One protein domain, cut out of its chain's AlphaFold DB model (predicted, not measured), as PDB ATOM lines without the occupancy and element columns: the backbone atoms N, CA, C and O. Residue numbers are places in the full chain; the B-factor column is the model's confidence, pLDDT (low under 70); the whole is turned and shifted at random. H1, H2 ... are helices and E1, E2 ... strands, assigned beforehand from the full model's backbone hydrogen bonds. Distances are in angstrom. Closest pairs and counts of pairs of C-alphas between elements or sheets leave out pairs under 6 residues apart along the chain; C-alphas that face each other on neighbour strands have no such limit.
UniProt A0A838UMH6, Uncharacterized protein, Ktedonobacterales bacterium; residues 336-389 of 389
ATOM      1  N   VAL A 336     116.043  90.609 110.236       72.31
ATOM      2  CA  VAL A 336     116.915  91.651 109.701       72.31
ATOM      3  C   VAL A 336     116.833  91.679 108.178       72.31
ATOM      4  O   VAL A 336     116.980  90.617 107.566       72.31
ATOM      5  N   PRO A 337     116.652  92.859 107.549       67.25
ATOM      6  CA  PRO A 337     116.695  92.988 106.095       67.25
ATOM      7  C   PRO A 337     118.039  92.498 105.538       67.25
ATOM      8  O   PRO A 337     119.052  92.534 106.231       67.25
ATOM      9  N   ALA A 338     118.071  92.069 104.272       67.88
ATOM     10  CA  ALA A 338     119.277  91.509 103.641       67.88
ATOM     11  C   ALA A 338     120.488  92.466 103.662       67.88
ATOM     12  O   ALA A 338     121.637  92.025 103.632       67.88
ATOM     13  N   GLN A 339     120.231  93.773 103.728       73.31
ATOM     14  CA  GLN A 339     121.231  94.809 103.951       73.31
ATOM     15  C   GLN A 339     120.872  95.552 105.236       73.31
ATOM     16  O   GLN A 339     119.800  96.147 105.329       73.31
ATOM     17  N   PHE A 340     121.762  95.512 106.225       80.12
ATOM     18  CA  PHE A 340     121.593  96.213 107.492       80.12
ATOM     19  C   PHE A 340     122.904  96.864 107.934       80.12
ATOM     20  O   PHE A 340     124.000  96.420 107.586       80.12
ATOM     21  N   THR A 341     122.788  97.913 108.739       85.25
ATOM     22  CA  THR A 341     123.904  98.600 109.393       85.25
ATOM     23  C   THR A 341     123.893  98.333 110.896       85.25
ATOM     24  O   THR A 341     122.867  97.977 111.478       85.25
ATOM     25  N   LEU A 342     125.033  98.546 111.559       86.19
ATOM     26  CA  LEU A 342     125.107  98.442 113.021       86.19
ATOM     27  C   LEU A 342     124.207  99.467 113.719       86.19
ATOM     28  O   LEU A 342     123.633  99.143 114.750       86.19
ATOM     29  N   ALA A 343     124.038 100.662 113.144       84.12
ATOM     30  CA  ALA A 343     123.141 101.686 113.681       84.12
ATOM     31  C   ALA A 343     121.674 101.232 113.646       84.12
ATOM     32  O   ALA A 343     120.940 101.431 114.610       84.12
ATOM     33  N   GLN A 344     121.266 100.556 112.567       80.75
ATOM     34  CA  GLN A 344     119.935  99.954 112.474       80.75
ATOM     35  C   GLN A 344     119.751  98.849 113.517       80.75
ATOM     36  O   GLN A 344     118.747  98.857 114.220       80.75
ATOM     37  N   ILE A 345     120.744  97.965 113.687       85.12
ATOM     38  CA  ILE A 345     120.716  96.951 114.752       85.12
ATOM     39  C   ILE A 345     120.595  97.596 116.135       85.12
ATOM     40  O   ILE A 345     119.805  97.144 116.960       85.12
ATOM     41  N   GLN A 346     121.359  98.658 116.379       88.69
ATOM     42  CA  GLN A 346     121.361  99.375 117.646       88.69
ATOM     43  C   GLN A 346     119.987  99.944 117.981       88.69
ATOM     44  O   GLN A 346     119.501  99.746 119.090       88.69
ATOM     45  N   ALA A 347     119.320 100.556 117.002       83.25
ATOM     46  CA  ALA A 347     117.965 101.072 117.156       83.25
ATOM     47  C   ALA A 347     116.918  99.983 117.476       83.25
ATOM     48  O   ALA A 347     115.817 100.311 117.908       83.25
ATOM     49  N   TRP A 348     117.229  98.695 117.273       81.75
ATOM     50  CA  TRP A 348     116.333  97.573 117.599       81.75
ATOM     51  C   TRP A 348     116.554  96.975 118.990       81.75
ATOM     52  O   TRP A 348     115.803  96.069 119.380       81.75
ATOM     53  N   MET A 349     117.573  97.443 119.710       84.38
ATOM     54  CA  MET A 349     117.827  97.101 121.108       84.38
ATOM     55  C   MET A 349     116.939  97.962 122.018       84.38
ATOM     56  O   MET A 349     116.542  99.068 121.653       84.38
ATOM     57  N   ARG A 350     116.624  97.472 123.218       85.19
ATOM     58  CA  ARG A 350     115.859  98.217 124.228       85.19
ATOM     59  C   ARG A 350     116.580  99.500 124.629       85.19
ATOM     60  O   ARG A 350     115.927 100.518 124.842       85.19
ATOM     61  N   ASP A 351     117.906  99.448 124.721       85.81
ATOM     62  CA  ASP A 351     118.745 100.640 124.825       85.81
ATOM     63  C   ASP A 351     119.364 100.983 123.464       85.81
ATOM     64  O   ASP A 351     120.454 100.521 123.116       85.81
ATOM     65  N   GLY A 352     118.656 101.817 122.698       82.75
ATOM     66  CA  GLY A 352     119.087 102.269 121.373       82.75
ATOM     67  C   GLY A 352     120.329 103.169 121.363       82.75
ATOM     68  O   GLY A 352     120.846 103.481 120.291       82.75
ATOM     69  N   GLN A 353     120.835 103.592 122.527       87.38
ATOM     70  CA  GLN A 353     122.051 104.409 122.642       87.38
ATOM     71  C   GLN A 353     123.299 103.570 122.953       87.38
ATOM     72  O   GLN A 353     124.422 104.032 122.747       87.38
ATOM     73  N   ALA A 354     123.124 102.332 123.421       88.69
ATOM     74  CA  ALA A 354     124.230 101.439 123.740       88.69
ATOM     75  C   ALA A 354     124.867 100.862 122.463       88.69
ATOM     76  O   ALA A 354     124.163 100.228 121.676       88.69
ATOM     77  N   PRO A 355     126.192 100.992 122.257       92.31
ATOM     78  CA  PRO A 355     126.845 100.502 121.046       92.31
ATOM     79  C   PRO A 355     126.722  98.983 120.907       92.31
ATOM     80  O   PRO A 355     126.786  98.254 121.899       92.31
ATOM     81  N   ILE A 356     126.596  98.488 119.675       94.75
ATOM     82  CA  ILE A 356     126.644  97.047 119.400       94.75
ATOM     83  C   ILE A 356     128.073  96.532 119.592       94.75
ATOM     84  O   ILE A 356     129.005  96.999 118.942       94.75
ATOM     85  N   MET A 357     128.234  95.550 120.479       95.88
ATOM     86  CA  MET A 357     129.531  94.983 120.856       95.88
ATOM     87  C   MET A 357     129.840  93.692 120.103       95.88
ATOM     88  O   MET A 357     131.003  93.417 119.814       95.88
ATOM     89  N   ASN A 358     128.819  92.884 119.803       94.69
ATOM     90  CA  ASN A 358     128.997  91.618 119.102       94.69
ATOM     91  C   ASN A 358     127.805  91.297 118.195       94.69
ATOM     92  O   ASN A 358     126.657  91.525 118.573       94.69
ATOM     93  N   VAL A 359     128.093  90.719 117.027       91.88
ATOM     94  CA  VAL A 359     127.110  90.160 116.092       91.88
ATOM     95  C   VAL A 359     127.601  88.777 115.678       91.88
ATOM     96  O   VAL A 359     128.656  88.642 115.061       91.88
ATOM     97  N   THR A 360     126.841  87.741 116.019       94.12
ATOM     98  CA  THR A 360     127.183  86.343 115.740       94.12
ATOM     99  C   THR A 360     126.214  85.766 114.723       94.12
ATOM    100  O   THR A 360     125.020  85.708 114.983       94.12
ATOM    101  N   TYR A 361     126.706  85.303 113.575       90.94
ATOM    102  CA  TYR A 361     125.867  84.656 112.564       90.94
ATOM    103  C   TYR A 361     125.498  83.226 112.973       90.94
ATOM    104  O   TYR A 361     126.369  82.409 113.276       90.94
ATOM    105  N   CYS A 362     124.207  82.907 112.930       89.94
ATOM    106  CA  CYS A 362     123.672  81.590 113.247       89.94
ATOM    107  C   CYS A 362     123.401  80.799 111.961       89.94
ATOM    108  O   CYS A 362     122.648  81.245 111.093       89.94
ATOM    109  N   TYR A 363     123.950  79.590 111.862       89.88
ATOM    110  CA  TYR A 363     123.759  78.672 110.734       89.88
ATOM    111  C   TYR A 363     122.873  77.494 111.154       89.88
ATOM    112  O   TYR A 363     122.801  77.153 112.335       89.88
ATOM    113  N   ARG A 364     122.149  76.893 110.203       86.56
ATOM    114  CA  ARG A 364     121.528  75.575 110.417       86.56
ATOM    115  C   ARG A 364     122.567  74.508 110.098       86.56
ATOM    116  O   ARG A 364     123.434  74.756 109.261       86.56
ATOM    117  N   ASP A 365     122.464  73.336 110.717       86.44
ATOM    118  CA  ASP A 365     123.396  72.235 110.459       86.44
ATOM    119  C   ASP A 365     123.513  71.944 108.956       86.44
ATOM    120  O   ASP A 365     122.521  71.689 108.271       86.44
ATOM    121  N   GLY A 366     124.740  72.039 108.439       78.56
ATOM    122  CA  GLY A 366     125.062  71.813 107.028       78.56
ATOM    123  C   GLY A 366     124.699  72.948 106.059       78.56
ATOM    124  O   GLY A 366     124.968  72.812 104.867       78.56
ATOM    125  N   ALA A 367     124.120  74.062 106.518       83.00
ATOM    126  CA  ALA A 367     123.806  75.206 105.662       83.00
ATOM    127  C   ALA A 367     125.007  76.154 105.513       83.00
ATOM    128  O   ALA A 367     125.643  76.527 106.496       83.00
ATOM    129  N   SER A 368     125.274  76.606 104.286       84.94
ATOM    130  CA  SER A 368     126.296  77.623 103.995       84.94
ATOM    131  C   SER A 368     125.800  79.060 104.186       84.94
ATOM    132  O   SER A 368     126.600  79.990 104.147       84.94
ATOM    133  N   THR A 369     124.493  79.253 104.376       82.62
ATOM    134  CA  THR A 369     123.874  80.566 104.575       82.62
ATOM    135  C   THR A 369     123.324  80.697 105.995       82.62
ATOM    136  O   THR A 369     122.613  79.796 106.463       82.62
ATOM    137  N   PRO A 370     123.636  81.800 106.700       85.81
ATOM    138  CA  PRO A 370     123.098  82.027 108.029       85.81
ATOM    139  C   PRO A 370     121.587  82.277 107.949       85.81
ATOM    140  O   PRO A 370     121.068  82.769 106.948       85.81
ATOM    141  N   TRP A 371     120.862  81.886 108.994       83.50
ATOM    142  CA  TRP A 371     119.409  82.062 109.096       83.50
ATOM    143  C   TRP A 371     119.007  83.065 110.179       83.50
ATOM    144  O   TRP A 371     117.842  83.445 110.233       83.50
ATOM    145  N   ALA A 372     119.947  83.477 111.033       88.81
ATOM    146  CA  ALA A 372     119.768  84.495 112.062       88.81
ATOM    147  C   ALA A 372     121.117  85.124 112.448       88.81
ATOM    148  O   ALA A 372     122.178  84.638 112.046       88.81
ATOM    149  N   ILE A 373     121.059  86.177 113.252       91.06
ATOM    150  CA  ILE A 373     122.159  86.774 113.995       91.06
ATOM    151  C   ILE A 373     121.792  86.871 115.481       91.06
ATOM    152  O   ILE A 373     120.653  87.177 115.827       91.06
ATOM    153  N   ASP A 374     122.764  86.647 116.356       92.44
ATOM    154  CA  ASP A 374     122.691  86.981 117.777       92.44
ATOM    155  C   ASP A 374     123.495  88.256 118.023       92.44
ATOM    156  O   ASP A 374     124.684  88.324 117.698       92.44
ATOM    157  N   VAL A 375     122.849  89.273 118.585       93.31
ATOM    158  CA  VAL A 375     123.424  90.602 118.806       93.31
ATOM    159  C   VAL A 375     123.537  90.873 120.299       93.31
ATOM    160  O   VAL A 375     122.590  90.605 121.035       93.31
ATOM    161  N   VAL A 376     124.662  91.450 120.732       94.44
ATOM    162  CA  VAL A 376     124.871  91.935 122.106       94.44
ATOM    163  C   VAL A 376     125.324  93.399 122.098       94.44
ATOM    164  O   VAL A 376     126.255  93.737 121.363       94.44
ATOM    165  N   ASN A 377     124.706  94.268 122.908       95.88
ATOM    166  CA  ASN A 377     125.098  95.684 123.049       95.88
ATOM    167  C   ASN A 377     125.987  95.950 124.285       95.88
ATOM    168  O   ASN A 377     126.291  95.055 125.075       95.88
ATOM    169  N   GLY A 378     126.409  97.206 124.453       91.81
ATOM    170  CA  GLY A 378     127.288  97.663 125.533       91.81
ATOM    171  C   GLY A 378     126.704  97.549 126.944       91.81
ATOM    172  O   GLY A 378     127.465  97.596 127.907       91.81
ATOM    173  N   THR A 379     125.388  97.363 127.083       92.12
ATOM    174  CA  THR A 379     124.726  97.125 128.378       92.12
ATOM    175  C   THR A 379     124.558  95.636 128.691       92.12
ATOM    176  O   THR A 379     124.082  95.286 129.770       92.12
ATOM    177  N   GLY A 380     124.993  94.750 127.786       91.38
ATOM    178  CA  GLY A 380     124.867  93.299 127.924       91.38
ATOM    179  C   GLY A 380     123.494  92.759 127.518       91.38
ATOM    180  O   GLY A 380     123.213  91.581 127.740       91.38
ATOM    181  N   GLU A 381     122.639  93.589 126.920       92.06
ATOM    182  CA  GLU A 381     121.392  93.138 126.313       92.06
ATOM    183  C   GLU A 381     121.703  92.240 125.112       92.06
ATOM    184  O   GLU A 381     122.550  92.579 124.286       92.06
ATOM    185  N   SER A 382     121.001  91.108 125.010       91.69
ATOM    186  CA  SER A 382     121.130  90.156 123.908       91.69
ATOM    187  C   SER A 382     119.808  90.020 123.165       91.69
ATOM    188  O   SER A 382     118.767  89.821 123.793       91.69
ATOM    189  N   LYS A 383     119.855  90.039 121.831       90.06
ATOM    190  CA  LYS A 383     118.682  89.852 120.970       90.06
ATOM    191  C   LYS A 383     119.022  88.954 119.782       90.06
ATOM    192  O   LYS A 383     120.052  89.142 119.139       90.06
ATOM    193  N   ARG A 384     118.160  87.975 119.498       89.00
ATOM    194  CA  ARG A 384     118.259  87.132 118.300       89.00
ATOM    195  C   ARG A 384     117.386  87.726 117.208       89.00
ATOM    196  O   ARG A 384     116.203  87.942 117.439       89.00
ATOM    197  N   LEU A 385     117.962  87.940 116.031       86.50
ATOM    198  CA  LEU A 385     117.276  88.463 114.858       86.50
ATOM    199  C   LEU A 385     117.425  87.457 113.710       86.50
ATOM    200  O   LEU A 385     118.536  87.156 113.293       86.50
ATOM    201  N   SER A 386     116.337  86.899 113.195       82.75
ATOM    202  CA  SER A 386     116.332  86.055 111.991       82.75
ATOM    203  C   SER A 386     116.861  86.834 110.782       82.75
ATOM    204  O   SER A 386     116.743  88.041 110.753       82.75
ATOM    205  N   LEU A 387     117.453  86.200 109.775       78.69
ATOM    206  CA  LEU A 387     117.884  86.885 108.547       78.69
ATOM    207  C   LEU A 387     116.816  86.733 107.470       78.69
ATOM    208  O   LEU A 387     116.391  85.609 107.186       78.69
ATOM    209  N   TYR A 388     116.396  87.857 106.884       65.25
ATOM    210  CA  TYR A 388     115.444  87.864 105.780       65.25
ATOM    211  C   TYR A 388     116.107  87.184 104.583       65.25
ATOM    212  O   TYR A 388     117.235  87.529 104.218       65.25
ATOM    213  N   ARG A 389     115.447  86.162 104.034       57.97
ATOM    214  CA  ARG A 389     115.938  85.400 102.883       57.97
ATOM    215  C   ARG A 389     115.372  85.933 101.588       57.97
ATOM    216  O   ARG A 389     114.152  86.197 101.571       57.97
TER     217      ARG A 389
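This is residues 336 to 389 of the 389 residues of an uncharacterized protein of Ktedonobacterales bacterium (UniProt A0A838UMH6). A strongly twisted ribbon of three antiparallel strands, E1, E2 and E3, makes a wall with one short helix, H1, over one of its faces; the other face is bare. H1 crosses the strands near the end of the sheet where E1 begins and E2 ends, and the turn between E1 and E2 lies at the far end of the long axis. The printed part has 54 residues, with one named helix and three named strands in the order H1, E1, E2, E3; the sheet's order is E1, E2, E3, and the class is mixed, helices and strands. The whole is compact, with a radius of gyration of the C-alphas of 11.4 A, yet elongated in outline, spanning 35 by 20 by 13 A.

The printed part begins at Val 336, and H1 holds residues 342 to 347, with C-alpha 342 at (125.107, 98.442, 113.021). E1 follows as residues 356 to 363, 20.5 A from first to last C-alpha, beginning with C-alpha 356 at (126.644, 97.047, 119.400). E2 is residues 370 to 377, 20.4 A long. E3 is residues 382 to 387, 16.0 A long, and ends with C-alpha 387 at (117.884, 86.885, 108.547).

The strands form a meander, each strand the antiparallel neighbour of the one before; E1 and E3 are edge strands and E2 is the inner one. E1 and E2 are a hairpin, with 160 degrees between their directions; N 360 and O 374 are within hydrogen-bond range at 2.8 A, as are N 376 and O 358 at 2.9 A. E2 and E3 are a hairpin too, at 154 degrees, with N 373 and O 385 within range at 2.7 A. H1 is on the sheet at a height over the sheet of 9.2 A. It lies over E2 and runs across the strands, at 68 degrees to E2 on the local plane. The closest C-alphas of H1 and E1 are those of Gln 346 and Ile 356, 6.0 A apart; those of H1 and E2 are Gln 346 and Asn 377, 7.5 A apart. In H1 every O i to N i+4 pair is within hydrogen-bond range.

The two C-alphas farthest apart are those of Gln 353 and Gly 366, at 36.3 A. The printed part has no cut and ends at Arg 389, the chain's last residue. The link from E2 to E3 is tight; those from H1 to E1 and from E1 to E2 are short. The mean pLDDT of the printed part is 85.6, and residues 337 to 338 and 388 to 389 are under 70.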